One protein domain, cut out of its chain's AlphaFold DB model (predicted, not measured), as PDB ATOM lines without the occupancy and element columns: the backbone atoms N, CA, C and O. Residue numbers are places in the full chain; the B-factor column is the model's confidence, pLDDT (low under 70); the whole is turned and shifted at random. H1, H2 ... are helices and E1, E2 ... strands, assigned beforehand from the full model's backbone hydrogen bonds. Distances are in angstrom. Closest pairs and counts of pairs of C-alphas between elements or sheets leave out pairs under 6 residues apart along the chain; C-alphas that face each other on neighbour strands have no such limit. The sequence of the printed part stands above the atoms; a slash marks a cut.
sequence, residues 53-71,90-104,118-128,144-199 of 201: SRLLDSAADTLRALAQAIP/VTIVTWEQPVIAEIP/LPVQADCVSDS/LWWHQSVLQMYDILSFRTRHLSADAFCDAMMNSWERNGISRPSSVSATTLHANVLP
ATOM      1  N   SER A  53      99.072 123.782 101.114       75.06
ATOM      2  CA  SER A  53      99.067 122.528 100.347       75.06
ATOM      3  C   SER A  53     100.417 121.810 100.418       75.06
ATOM      4  O   SER A  53     100.466 120.614 100.673       75.06
ATOM      5  N   ARG A  54     101.534 122.536 100.286       81.94
ATOM      6  CA  ARG A  54     102.877 121.936 100.403       81.94
ATOM      7  C   ARG A  54     103.168 121.399 101.803       81.94
ATOM      8  O   ARG A  54     103.848 120.385 101.934       81.94
ATOM      9  N   LEU A  55     102.664 122.061 102.845       81.75
ATOM     10  CA  LEU A  55     102.765 121.552 104.215       81.75
ATOM     11  C   LEU A  55     101.970 120.247 104.389       81.75
ATOM     12  O   LEU A  55     102.457 119.347 105.071       81.75
ATOM     13  N   LEU A  56     100.801 120.111 103.745       79.06
ATOM     14  CA  LEU A  56     100.041 118.851 103.722       79.06
ATOM     15  C   LEU A  56     100.816 117.732 103.038       79.06
ATOM     16  O   LEU A  56     100.951 116.649 103.607       79.06
ATOM     17  N   ASP A  57     101.347 118.006 101.847       83.31
ATOM     18  CA  ASP A  57     102.117 117.024 101.085       83.31
ATOM     19  C   ASP A  57     103.341 116.561 101.882       83.31
ATOM     20  O   ASP A  57     103.587 115.361 102.005       83.31
ATOM     21  N   SER A  58     104.041 117.499 102.527       87.56
ATOM     22  CA  SER A  58     105.191 117.203 103.384       87.56
ATOM     23  C   SER A  58     104.818 116.379 104.624       87.56
ATOM     24  O   SER A  58     105.537 115.441 104.984       87.56
ATOM     25  N   ALA A  59     103.680 116.667 105.264       86.56
ATOM     26  CA  ALA A  59     103.180 115.864 106.379       86.56
ATOM     27  C   ALA A  59     102.828 114.436 105.923       86.56
ATOM     28  O   ALA A  59     103.229 113.460 106.561       86.56
ATOM     29  N   ALA A  60     102.155 114.296 104.778       88.38
ATOM     30  CA  ALA A  60     101.827 113.000 104.191       88.38
ATOM     31  C   ALA A  60     103.081 112.210 103.770       88.38
ATOM     32  O   ALA A  60     103.146 110.996 103.980       88.38
ATOM     33  N   ASP A  61     104.089 112.881 103.204       89.88
ATOM     34  CA  ASP A  61     105.395 112.300 102.874       89.88
ATOM     35  C   ASP A  61     106.099 111.774 104.127       89.88
ATOM     36  O   ASP A  61     106.603 110.648 104.129       89.88
ATOM     37  N   THR A  62     106.070 112.549 105.212       88.56
ATOM     38  CA  THR A  62     106.666 112.172 106.500       88.56
ATOM     39  C   THR A  62     106.000 110.924 107.076       88.56
ATOM     40  O   THR A  62     106.689 109.990 107.481       88.56
ATOM     41  N   LEU A  63     104.667 110.844 107.037       86.94
ATOM     42  CA  LEU A  63     103.922 109.653 107.468       86.94
ATOM     43  C   LEU A  63     104.269 108.423 106.625       86.94
ATOM     44  O   LEU A  63     104.467 107.326 107.154       86.94
ATOM     45  N   ARG A  64     104.386 108.600 105.304       87.31
ATOM     46  CA  ARG A  64     104.795 107.524 104.393       87.31
ATOM     47  C   ARG A  64     106.221 107.056 104.677       87.31
ATOM     48  O   ARG A  64     106.463 105.848 104.647       87.31
ATOM     49  N   ALA A  65     107.137 107.972 104.984       85.94
ATOM     50  CA  ALA A  65     108.508 107.651 105.372       85.94
ATOM     51  C   ALA A  65     108.560 106.918 106.724       85.94
ATOM     52  O   ALA A  65     109.223 105.886 106.829       85.94
ATOM     53  N   LEU A  66     107.796 107.367 107.724       84.44
ATOM     54  CA  LEU A  66     107.660 106.688 109.021       84.44
ATOM     55  C   LEU A  66     107.170 105.244 108.849       84.44
ATOM     56  O   LEU A  66     107.789 104.310 109.359       84.44
ATOM     57  N   ALA A  67     106.132 105.031 108.038       82.44
ATOM     58  CA  ALA A  67     105.618 103.697 107.717       82.44
ATOM     59  C   ALA A  67     106.619 102.802 106.954       82.44
ATOM     60  O   ALA A  67     106.452 101.579 106.872       82.44
ATOM     61  N   GLN A  68     107.650 103.385 106.342       80.19
ATOM     62  CA  GLN A  68     108.741 102.652 105.699       80.19
ATOM     63  C   GLN A  68     109.895 102.348 106.654       80.19
ATOM     64  O   GLN A  68     110.475 101.270 106.546       80.19
ATOM     65  N   ALA A  69     110.195 103.254 107.585       76.88
ATOM     66  CA  ALA A  69     111.321 103.138 108.508       76.88
ATOM     67  C   ALA A  69     111.060 102.195 109.696       76.88
ATOM     68  O   ALA A  69     111.998 101.601 110.227       76.88
ATOM     69  N   ILE A  70     109.807 102.055 110.134       72.44
ATOM     70  CA  ILE A  70     109.468 101.263 111.324       72.44
ATOM     71  C   ILE A  70     109.593  99.755 111.033       72.44
ATOM     72  O   ILE A  70     109.048  99.295 110.026       72.44
ATOM     73  N   PRO A  71     110.253  98.963 111.908       65.12
ATOM     74  CA  PRO A  71     110.333  97.509 111.782       65.12
ATOM     75  C   PRO A  71     108.950  96.874 111.644       65.12
ATOM     76  O   PRO A  71     108.049  97.084 112.454       65.12
ATOM     77  N   VAL A  90      94.830 106.715 104.665       87.69
ATOM     78  CA  VAL A  90      94.668 107.171 106.043       87.69
ATOM     79  C   VAL A  90      94.422 108.671 106.017       87.69
ATOM     80  O   VAL A  90      95.202 109.422 105.436       87.69
ATOM     81  N   THR A  91      93.336 109.112 106.644       89.69
ATOM     82  CA  THR A  91      93.038 110.528 106.874       89.69
ATOM     83  C   THR A  91      93.294 110.850 108.343       89.69
ATOM     84  O   THR A  91      92.596 110.341 109.216       89.69
ATOM     85  N   ILE A  92      94.288 111.693 108.614       90.25
ATOM     86  CA  ILE A  92      94.587 112.208 109.947       90.25
ATOM     87  C   ILE A  92      93.875 113.545 110.137       90.25
ATOM     88  O   ILE A  92      94.123 114.511 109.413       90.25
ATOM     89  N   VAL A  93      92.993 113.597 111.126       90.31
ATOM     90  CA  VAL A  93      92.245 114.781 111.530       90.31
ATOM     91  C   VAL A  93      93.148 115.678 112.370       90.31
ATOM     92  O   VAL A  93      93.621 115.280 113.436       90.31
ATOM     93  N   THR A  94      93.381 116.899 111.882       90.19
ATOM     94  CA  THR A  94      94.074 117.967 112.616       90.19
ATOM     95  C   THR A  94      93.218 119.235 112.635       90.19
ATOM     96  O   THR A  94      92.293 119.371 111.834       90.19
ATOM     97  N   TRP A  95      93.531 120.183 113.523       88.25
ATOM     98  CA  TRP A  95      92.766 121.427 113.644       88.25
ATOM     99  C   TRP A  95      92.824 122.298 112.382       88.25
ATOM    100  O   TRP A  95      91.799 122.768 111.897       88.25
ATOM    101  N   GLU A  96      94.021 122.504 111.834       83.44
ATOM    102  CA  GLU A  96      94.225 123.441 110.724       83.44
ATOM    103  C   GLU A  96      93.834 122.845 109.375       83.44
ATOM    104  O   GLU A  96      93.265 123.538 108.528       83.44
ATOM    105  N   GLN A  97      94.165 121.568 109.164       84.31
ATOM    106  CA  GLN A  97      93.953 120.883 107.894       84.31
ATOM    107  C   GLN A  97      94.115 119.357 108.035       84.31
ATOM    108  O   GLN A  97      95.072 118.893 108.660       84.31
ATOM    109  N   PRO A  98      93.230 118.538 107.449       88.94
ATOM    110  CA  PRO A  98      93.381 117.091 107.484       88.94
ATOM    111  C   PRO A  98      94.547 116.647 106.593       88.94
ATOM    112  O   PRO A  98      94.729 117.163 105.491       88.94
ATOM    113  N   VAL A  99      95.315 115.657 107.047       89.75
ATOM    114  CA  VAL A  99      96.427 115.068 106.284       89.75
ATOM    115  C   VAL A  99      95.977 113.734 105.706       89.75
ATOM    116  O   VAL A  99      95.543 112.858 106.447       89.75
ATOM    117  N   ILE A 100      96.095 113.554 104.392       89.12
ATOM    118  CA  ILE A 100      95.744 112.296 103.723       89.12
ATOM    119  C   ILE A 100      97.026 111.620 103.248       89.12
ATOM    120  O   ILE A 100      97.813 112.213 102.511       89.12
ATOM    121  N   ALA A 101      97.242 110.373 103.658       89.06
ATOM    122  CA  ALA A 101      98.430 109.610 103.307       89.06
ATOM    123  C   ALA A 101      98.084 108.179 102.885       89.06
ATOM    124  O   ALA A 101      97.308 107.485 103.534       89.06
ATOM    125  N   GLU A 102      98.729 107.709 101.819       89.00
ATOM    126  CA  GLU A 102      98.645 106.317 101.374       89.00
ATOM    127  C   GLU A 102      99.710 105.471 102.077       89.00
ATOM    128  O   GLU A 102     100.884 105.460 101.690       89.00
ATOM    129  N   ILE A 103      99.302 104.756 103.123       87.75
ATOM    130  CA  ILE A 103     100.194 103.986 103.989       87.75
ATOM    131  C   ILE A 103     100.352 102.552 103.458       87.75
ATOM    132  O   ILE A 103      99.351 101.888 103.175       87.75
ATOM    133  N   PRO A 104     101.586 102.027 103.315       86.31
ATOM    134  CA  PRO A 104     101.813 100.640 102.913       86.31
ATOM    135  C   PRO A 104     101.166  99.632 103.871       86.31
ATOM    136  O   PRO A 104     101.306  99.746 105.087       86.31
ATOM    137  N   LEU A 118     100.819 101.822 113.064       83.50
ATOM    138  CA  LEU A 118      99.949 102.030 114.223       83.50
ATOM    139  C   LEU A 118      99.613 103.528 114.363       83.50
ATOM    140  O   LEU A 118     100.528 104.346 114.265       83.50
ATOM    141  N   PRO A 119      98.372 103.909 114.716       86.69
ATOM    142  CA  PRO A 119      97.996 105.311 114.919       86.69
ATOM    143  C   PRO A 119      98.900 106.009 115.942       86.69
ATOM    144  O   PRO A 119      99.379 107.114 115.710       86.69
ATOM    145  N   VAL A 120      99.237 105.314 117.033       85.44
ATOM    146  CA  VAL A 120     100.109 105.828 118.103       85.44
ATOM    147  C   VAL A 120     101.534 106.134 117.635       85.44
ATOM    148  O   VAL A 120     102.211 106.962 118.231       85.44
ATOM    149  N   GLN A 121     102.002 105.505 116.552       85.31
ATOM    150  CA  GLN A 121     103.311 105.810 115.960       85.31
ATOM    151  C   GLN A 121     103.303 107.137 115.186       85.31
ATOM    152  O   GLN A 121     104.367 107.645 114.842       85.31
ATOM    153  N   ALA A 122     102.117 107.690 114.928       85.69
ATOM    154  CA  ALA A 122     101.893 109.003 114.344       85.69
ATOM    155  C   ALA A 122     101.245 109.981 115.347       85.69
ATOM    156  O   ALA A 122     100.626 110.948 114.917       85.69
ATOM    157  N   ASP A 123     101.347 109.720 116.658       88.50
ATOM    158  CA  ASP A 123     100.706 110.519 117.720       88.50
ATOM    159  C   ASP A 123      99.181 110.659 117.542       88.50
ATOM    160  O   ASP A 123      98.570 111.706 117.766       88.50
ATOM    161  N   CYS A 124      98.555 109.583 117.064       89.25
ATOM    162  CA  CYS A 124      97.136 109.552 116.757       89.25
ATOM    163  C   CYS A 124      96.383 108.456 117.513       89.25
ATOM    164  O   CYS A 124      96.937 107.436 117.927       89.25
ATOM    165  N   VAL A 125      95.068 108.641 117.597       87.44
ATOM    166  CA  VAL A 125      94.094 107.645 118.049       87.44
ATOM    167  C   VAL A 125      93.268 107.202 116.844       87.44
ATOM    168  O   VAL A 125      92.852 108.030 116.037       87.44
ATOM    169  N   SER A 126      93.053 105.893 116.688       81.44
ATOM    170  CA  SER A 126      92.150 105.399 115.645       81.44
ATOM    171  C   SER A 126      90.707 105.586 116.057       81.44
ATOM    172  O   SER A 126      90.349 105.313 117.198       81.44
ATOM    173  N   ASP A 127      89.895 105.967 115.086       69.12
ATOM    174  CA  ASP A 127      88.454 105.985 115.222       69.12
ATOM    175  C   ASP A 127      87.801 104.606 114.974       69.12
ATOM    176  O   ASP A 127      86.913 104.166 115.698       69.12
ATOM    177  N   SER A 128      88.255 103.861 113.963       60.06
ATOM    178  CA  SER A 128      87.685 102.543 113.687       60.06
ATOM    179  C   SER A 128      88.255 101.476 114.630       60.06
ATOM    180  O   SER A 128      89.419 101.544 115.038       60.06
ATOM    181  N   LEU A 144      90.306 106.583 109.419       86.31
ATOM    182  CA  LEU A 144      90.346 107.901 110.037       86.31
ATOM    183  C   LEU A 144      91.102 107.835 111.364       86.31
ATOM    184  O   LEU A 144      90.780 107.011 112.221       86.31
ATOM    185  N   TRP A 145      92.079 108.718 111.541       89.69
ATOM    186  CA  TRP A 145      92.848 108.858 112.773       89.69
ATOM    187  C   TRP A 145      92.747 110.285 113.301       89.69
ATOM    188  O   TRP A 145      92.784 111.237 112.529       89.69
ATOM    189  N   TRP A 146      92.663 110.447 114.614       89.50
ATOM    190  CA  TRP A 146      92.652 111.747 115.273       89.50
ATOM    191  C   TRP A 146      94.010 112.045 115.864       89.50
ATOM    192  O   TRP A 146      94.506 111.265 116.675       89.50
ATOM    193  N   HIS A 147      94.594 113.183 115.499       91.06
ATOM    194  CA  HIS A 147      95.817 113.630 116.145       91.06
ATOM    195  C   HIS A 147      95.544 113.940 117.624       91.06
ATOM    196  O   HIS A 147      94.567 114.626 117.946       91.06
ATOM    197  N   GLN A 148      96.405 113.468 118.528       88.62
ATOM    198  CA  GLN A 148      96.156 113.526 119.970       88.62
ATOM    199  C   GLN A 148      95.935 114.961 120.473       88.62
ATOM    200  O   GLN A 148      95.042 115.206 121.284       88.62
ATOM    201  N   SER A 149      96.691 115.928 119.949       90.38
ATOM    202  CA  SER A 149      96.549 117.346 120.310       90.38
ATOM    203  C   SER A 149      95.159 117.937 120.022       90.38
ATOM    204  O   SER A 149      94.726 118.834 120.743       90.38
ATOM    205  N   VAL A 150      94.437 117.442 119.010       89.75
ATOM    206  CA  VAL A 150      93.071 117.904 118.703       89.75
ATOM    207  C   VAL A 150      92.085 117.401 119.746       89.75
ATOM    208  O   VAL A 150      91.253 118.169 120.222       89.75
ATOM    209  N   LEU A 151      92.211 116.134 120.141       88.00
ATOM    210  CA  LEU A 151      91.379 115.552 121.194       88.00
ATOM    211  C   LEU A 151      91.630 116.254 122.534       88.00
ATOM    212  O   LEU A 151      90.691 116.679 123.197       88.00
ATOM    213  N   GLN A 152      92.897 116.507 122.875       88.88
ATOM    214  CA  GLN A 152      93.256 117.287 124.064       88.88
ATOM    215  C   GLN A 152      92.682 118.710 124.023       88.88
ATOM    216  O   GLN A 152      92.229 119.231 125.041       88.88
ATOM    217  N   MET A 153      92.690 119.354 122.852       89.62
ATOM    218  CA  MET A 153      92.086 120.674 122.675       89.62
ATOM    219  C   MET A 153      90.580 120.635 122.948       89.62
ATOM    220  O   MET A 153      90.078 121.502 123.666       89.62
ATOM    221  N   TYR A 154      89.875 119.630 122.424       89.12
ATOM    222  CA  TYR A 154      88.456 119.429 122.706       89.12
ATOM    223  C   TYR A 154      88.196 119.221 124.203       89.12
ATOM    224  O   TYR A 154      87.350 119.913 124.767       89.12
ATOM    225  N   ASP A 155      88.952 118.348 124.870       87.38
ATOM    226  CA  ASP A 155      88.801 118.082 126.306       87.38
ATOM    227  C   ASP A 155      88.997 119.353 127.144       87.38
ATOM    228  O   ASP A 155      88.206 119.669 128.035       87.38
ATOM    229  N   ILE A 156      90.025 120.147 126.829       88.81
ATOM    230  CA  ILE A 156      90.304 121.404 127.537       88.81
ATOM    231  C   ILE A 156      89.180 122.420 127.311       88.81
ATOM    232  O   ILE A 156      88.743 123.084 128.256       88.81
ATOM    233  N   LEU A 157      88.725 122.581 126.066       86.69
ATOM    234  CA  LEU A 157      87.694 123.560 125.729       86.69
ATOM    235  C   LEU A 157      86.326 123.154 126.275       86.69
ATOM    236  O   LEU A 157      85.634 124.002 126.841       86.69
ATOM    237  N   SER A 158      85.950 121.881 126.166       86.44
ATOM    238  CA  SER A 158      84.710 121.348 126.736       86.44
ATOM    239  C   SER A 158      84.690 121.515 128.254       86.44
ATOM    240  O   SER A 158      83.716 122.043 128.796       86.44
ATOM    241  N   PHE A 159      85.799 121.222 128.941       86.75
ATOM    242  CA  PHE A 159      85.926 121.437 130.382       86.75
ATOM    243  C   PHE A 159      85.806 122.917 130.773       86.75
ATOM    244  O   PHE A 159      85.075 123.262 131.705       86.75
ATOM    245  N   ARG A 160      86.517 123.813 130.072       87.50
ATOM    246  CA  ARG A 160      86.548 125.250 130.406       87.50
ATOM    247  C   ARG A 160      85.238 125.960 130.109       87.50
ATOM    248  O   ARG A 160      84.836 126.831 130.871       87.50
ATOM    249  N   THR A 161      84.593 125.613 129.001       85.25
ATOM    250  CA  THR A 161      83.357 126.274 128.564       85.25
ATOM    251  C   THR A 161      82.109 125.620 129.140       85.25
ATOM    252  O   THR A 161      81.055 126.247 129.117       85.25
ATOM    253  N   ARG A 162      82.208 124.377 129.638       78.62
ATOM    254  CA  ARG A 162      81.108 123.542 130.164       78.62
ATOM    255  C   ARG A 162      79.910 123.364 129.220       78.62
ATOM    256  O   ARG A 162      78.887 122.823 129.629       78.62
ATOM    257  N   HIS A 163      80.035 123.808 127.972       80.12
ATOM    258  CA  HIS A 163      78.939 123.908 127.008       80.12
ATOM    259  C   HIS A 163      79.369 123.613 125.565       80.12
ATOM    260  O   HIS A 163      78.516 123.594 124.681       80.12
ATOM    261  N   LEU A 164      80.660 123.388 125.295       84.75
ATOM    262  CA  LEU A 164      81.103 123.030 123.951       84.75
ATOM    263  C   LEU A 164      80.757 121.567 123.659       84.75
ATOM    264  O   LEU A 164      81.353 120.661 124.239       84.75
ATOM    265  N   SER A 165      79.802 121.353 122.756       87.31
ATOM    266  CA  SER A 165      79.488 120.025 122.233       87.31
ATOM    267  C   SER A 165      80.546 119.556 121.231       87.31
ATOM    268  O   SER A 165      81.229 120.365 120.596       87.31
ATOM    269  N   ALA A 166      80.643 118.237 121.053       85.19
ATOM    270  CA  ALA A 166      81.462 117.625 120.011       85.19
ATOM    271  C   ALA A 166      81.079 118.135 118.613       85.19
ATOM    272  O   ALA A 166      81.966 118.447 117.822       85.19
ATOM    273  N   ASP A 167      79.780 118.304 118.340       86.12
ATOM    274  CA  ASP A 167      79.281 118.890 117.089       86.12
ATOM    275  C   ASP A 167      79.819 120.304 116.869       86.12
ATOM    276  O   ASP A 167      80.439 120.581 115.847       86.12
ATOM    277  N   ALA A 168      79.669 121.186 117.863       86.88
ATOM    278  CA  ALA A 168      80.134 122.565 117.756       86.88
ATOM    279  C   ALA A 168      81.660 122.646 117.580       86.88
ATOM    280  O   ALA A 168      82.157 123.515 116.861       86.88
ATOM    281  N   PHE A 169      82.411 121.732 118.203       89.69
ATOM    282  CA  PHE A 169      83.855 121.623 118.004       89.69
ATOM    283  C   PHE A 169      84.210 121.148 116.588       89.69
ATOM    284  O   PHE A 169      85.062 121.753 115.933       89.69
ATOM    285  N   CYS A 170      83.538 120.108 116.088       89.06
ATOM    286  CA  CYS A 170      83.748 119.592 114.735       89.06
ATOM    287  C   CYS A 170      83.375 120.625 113.669       89.06
ATOM    288  O   CYS A 170      84.118 120.797 112.704       89.06
ATOM    289  N   ASP A 171      82.277 121.353 113.861       88.62
ATOM    290  CA  ASP A 171      81.854 122.441 112.981       88.62
ATOM    291  C   ASP A 171      82.873 123.581 112.985       88.62
ATOM    292  O   ASP A 171      83.262 124.068 111.923       88.62
ATOM    293  N   ALA A 172      83.377 123.985 114.155       89.38
ATOM    294  CA  ALA A 172      84.428 124.997 114.251       89.38
ATOM    295  C   ALA A 172      85.714 124.569 113.525       89.38
ATOM    296  O   ALA A 172      86.332 125.385 112.835       89.38
ATOM    297  N   MET A 173      86.089 123.294 113.635       90.44
ATOM    298  CA  MET A 173      87.236 122.719 112.936       90.44
ATOM    299  C   MET A 173      87.017 122.691 111.415       90.44
ATOM    300  O   MET A 173      87.869 123.172 110.671       90.44
ATOM    301  N   MET A 174      85.862 122.216 110.937       88.06
ATOM    302  CA  MET A 174      85.528 122.230 109.504       88.06
ATOM    303  C   MET A 174      85.507 123.661 108.945       88.06
ATOM    304  O   MET A 174      86.088 123.915 107.894       88.06
ATOM    305  N   ASN A 175      84.948 124.620 109.687       87.00
ATOM    306  CA  ASN A 175      84.999 126.045 109.339       87.00
ATOM    307  C   ASN A 175      86.438 126.590 109.318       87.00
ATOM    308  O   ASN A 175      86.749 127.530 108.583       87.00
ATOM    309  N   SER A 176      87.339 126.047 110.142       86.44
ATOM    310  CA  SER A 176      88.771 126.360 110.077       86.44
ATOM    311  C   SER A 176      89.378 125.871 108.761       86.44
ATOM    312  O   SER A 176      90.023 126.647 108.055       86.44
ATOM    313  N   TRP A 177      89.089 124.627 108.370       87.06
ATOM    314  CA  TRP A 177      89.562 124.047 107.109       87.06
ATOM    315  C   TRP A 177      89.074 124.839 105.894       87.06
ATOM    316  O   TRP A 177      89.878 125.198 105.031       87.06
ATOM    317  N   GLU A 178      87.787 125.189 105.860       83.94
ATOM    318  CA  GLU A 178      87.201 125.985 104.779       83.94
ATOM    319  C   GLU A 178      87.857 127.364 104.664       83.94
ATOM    320  O   GLU A 178      88.220 127.788 103.564       83.94
ATOM    321  N   ARG A 179      88.100 128.047 105.793       80.56
ATOM    322  CA  ARG A 179      88.826 129.333 105.809       80.56
ATOM    323  C   ARG A 179      90.263 129.193 105.314       80.56
ATOM    324  O   ARG A 179      90.757 130.082 104.617       80.56
ATOM    325  N   ASN A 180      90.905 128.063 105.596       75.44
ATOM    326  CA  ASN A 180      92.228 127.723 105.074       75.44
ATOM    327  C   ASN A 180      92.212 127.336 103.580       75.44
ATOM    328  O   ASN A 180      93.277 127.139 102.985       75.44
ATOM    329  N   GLY A 181      91.041 127.306 102.935       75.50
ATOM    330  CA  GLY A 181      90.879 126.917 101.534       75.50
ATOM    331  C   GLY A 181      91.010 125.410 101.319       75.50
ATOM    332  O   GLY A 181      91.281 124.976 100.202       75.50
ATOM    333  N   ILE A 182      90.851 124.617 102.379       78.38
ATOM    334  CA  ILE A 182      90.944 123.163 102.334       78.38
ATOM    335  C   ILE A 182      89.536 122.588 102.231       78.38
ATOM    336  O   ILE A 182      88.697 122.777 103.108       78.38
ATOM    337  N   SER A 183      89.272 121.872 101.139       74.62
ATOM    338  CA  SER A 183      88.027 121.123 100.998       74.62
ATOM    339  C   SER A 183      88.014 119.936 101.954       74.62
ATOM    340  O   SER A 183      89.016 119.235 102.108       74.62
ATOM    341  N   ARG A 184      86.858 119.677 102.568       78.75
ATOM    342  CA  ARG A 184      86.666 118.507 103.425       78.75
ATOM    343  C   ARG A 184      86.943 117.212 102.634       78.75
ATOM    344  O   ARG A 184      86.340 117.031 101.572       78.75
ATOM    345  N   PRO A 185      87.794 116.298 103.136       80.00
ATOM    346  CA  PRO A 185      88.016 115.001 102.506       80.00
ATOM    347  C   PRO A 185      86.716 114.203 102.396       80.00
ATOM    348  O   PRO A 185      85.889 114.230 103.304       80.00
ATOM    349  N   SER A 186      86.546 113.428 101.324       76.19
ATOM    350  CA  SER A 186      85.356 112.580 101.137       76.19
ATOM    351  C   SER A 186      85.224 111.473 102.190       76.19
ATOM    352  O   SER A 186      84.121 111.000 102.449       76.19
ATOM    353  N   SER A 187      86.338 111.079 102.815       69.69
ATOM    354  CA  SER A 187      86.398 110.164 103.961       69.69
ATOM    355  C   SER A 187      85.833 110.762 105.252       69.69
ATOM    356  O   SER A 187      85.597 110.023 106.203       69.69
ATOM    357  N   VAL A 188      85.623 112.080 105.300       75.31
ATOM    358  CA  VAL A 188      85.220 112.814 106.498       75.31
ATOM    359  C   VAL A 188      83.819 113.381 106.301       75.31
ATOM    360  O   VAL A 188      83.602 114.293 105.505       75.31
ATOM    361  N   SER A 189      82.854 112.865 107.061       73.25
ATOM    362  CA  SER A 189      81.522 113.467 107.187       73.25
ATOM    363  C   SER A 189      81.355 114.101 108.569       73.25
ATOM    364  O   SER A 189      82.032 113.697 109.510       73.25
ATOM    365  N   ALA A 190      80.443 115.071 108.704       68.62
ATOM    366  CA  ALA A 190      80.113 115.658 110.008       68.62
ATOM    367  C   ALA A 190      79.668 114.576 111.010       68.62
ATOM    368  O   ALA A 190      80.122 114.548 112.147       68.62
ATOM    369  N   THR A 191      78.870 113.614 110.540       69.38
ATOM    370  CA  THR A 191      78.422 112.458 111.324       69.38
ATOM    371  C   THR A 191      79.581 111.561 111.752       69.38
ATOM    372  O   THR A 191      79.595 111.092 112.885       69.38
ATOM    373  N   THR A 192      80.553 111.341 110.862       70.19
ATOM    374  CA  THR A 192      81.772 110.592 111.181       70.19
ATOM    375  C   THR A 192      82.549 111.347 112.251       70.19
ATOM    376  O   THR A 192      82.745 110.810 113.322       70.19
ATOM    377  N   LEU A 193      82.880 112.627 112.050       74.31
ATOM    378  CA  LEU A 193      83.633 113.394 113.048       74.31
ATOM    379  C   LEU A 193      82.978 113.377 114.439       74.31
ATOM    380  O   LEU A 193      83.667 113.140 115.429       74.31
ATOM    381  N   HIS A 194      81.658 113.557 114.504       68.12
ATOM    382  CA  HIS A 194      80.915 113.572 115.761       68.12
ATOM    383  C   HIS A 194      81.011 112.253 116.543       68.12
ATOM    384  O   HIS A 194      81.338 112.274 117.731       68.12
ATOM    385  N   ALA A 195      80.775 111.112 115.883       63.12
ATOM    386  CA  ALA A 195      80.846 109.795 116.522       63.12
ATOM    387  C   ALA A 195      82.226 109.522 117.151       63.12
ATOM    388  O   ALA A 195      82.344 108.783 118.125       63.12
ATOM    389  N   ASN A 196      83.254 110.187 116.629       65.00
ATOM    390  CA  ASN A 196      84.648 109.855 116.882       65.00
ATOM    391  C   ASN A 196      85.307 110.775 117.914       65.00
ATOM    392  O   ASN A 196      86.338 110.431 118.484       65.00
ATOM    393  N   VAL A 197      84.716 111.951 118.156       62.50
ATOM    394  CA  VAL A 197      85.061 112.830 119.286       62.50
ATOM    395  C   VAL A 197      84.456 112.306 120.595       62.50
ATOM    396  O   VAL A 197      84.960 112.612 121.673       62.50
ATOM    397  N   LEU A 198      83.419 111.462 120.520       57.81
ATOM    398  CA  LEU A 198      82.756 110.835 121.668       57.81
ATOM    399  C   LEU A 198      82.918 109.298 121.687       57.81
ATOM    400  O   LEU A 198      81.907 108.597 121.749       57.81
ATOM    401  N   PRO A 199      84.136 108.721 121.687       51.44
ATOM    402  CA  PRO A 199      84.317 107.267 121.601       51.44
ATOM    403  C   PRO A 199      83.941 106.498 122.895       51.44
ATOM    404  O   PRO A 199      84.457 105.413 123.145       51.44
TER     405      PRO A 199
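This is residues 53 to 71, 90 to 104, 118 to 128 and 144 to 199 of the 201 residues of an uncharacterized protein of Chlamydomonas reinhardtii (UniProt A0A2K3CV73). A small, strongly twisted sheet of four short strands sits in the middle, with the long helix H1 covering one face along the edge strand E2 and the short helix H5 over the opposite face, by E4. From the end of E4, H3 runs out away from the sheet, and H4 folds back from it at a steep tilt and packs on H5, while the tiny H2 grazes the sheet beside E3. The 101 printed residues, in four pieces, hold five named helices and four named strands in the order H1 E1 E2 H2 E3 E4 H3 H4 H5. The sheet is mixed, in the order E2 E1 E4 E3, and the class is mixed, helices and strands. The whole is compact, with a radius of gyration of the C-alphas of 13.8 A and spans of 43 by 29 by 21 A.

H1, residues 53 to 69, begins at C-alpha 53 (99.067, 122.528, 100.347) and is 24.3 A long. After a cut come E1, residues 90 to 93, and E2, residues 99 to 104, 15.8 A long. After the next cut come H2, residues 119 to 122, and E3, residues 124 to 126. The last piece holds E4, residues 144 to 147, from C-alpha 144 (90.346, 107.901, 110.037), then H3, residues 148 to 161, 20.0 A, H4, residues 166 to 179, 19.8 A, and H5, residues 190 to 197, 10.9 A, ending at C-alpha 197 (85.061, 112.830, 119.286).

E1 and E4 are parallel, with N 93 and O 145 2.8 A apart, within hydrogen-bond range. E2 and E1 are an antiparallel hairpin, with N 90 and O 101 at 2.8 A. E4 and E3 are antiparallel, with N 125 and O 146 at 2.8 A. H1 is on the sheet at a height of 6.6 A, over E2 and along the strands, at 21 degrees on the local plane; the closest C-alphas of H1 and E2, Ala 60 and Ala 101, are 4.9 A apart. H5 is on the opposite face at a height of 10.1 A, over E4 and, only just, not over E1, with 4 of its 8 C-alphas falling on E4 and 2 on E1. H4 touches H5 with residues 166 to 171 alone, at a steep tilt of 59 degrees, opposite ways; the closest C-alphas are those of Asp 167 and His 194, 5.7 A. H3 and H4 are close but not clearly touching, at 6.9 A between C-alphas 154 and 169, their closest. H2 only grazes the sheet with residues 119 to 122, and H3 with residues 148 to 151. H1 and H4 are apart. In H1, H3, H4 and H5 every O i to N i+4 pair is within hydrogen-bond range; H2 is too short for such a pair.

The C-alphas of Pro 71 and His 163, the two farthest apart, are 43.8 A apart. The cuts leave C-alpha gaps of 19.3 A from 71 to 90, 11.5 A from 104 to 118 and 7.0 A from 128 to 144. Of the links that are printed whole, H4 to H5 is short and the others are tight. Mean pLDDT of the printed part is 82.5; 12 residues are under 70, among them 194 to 199.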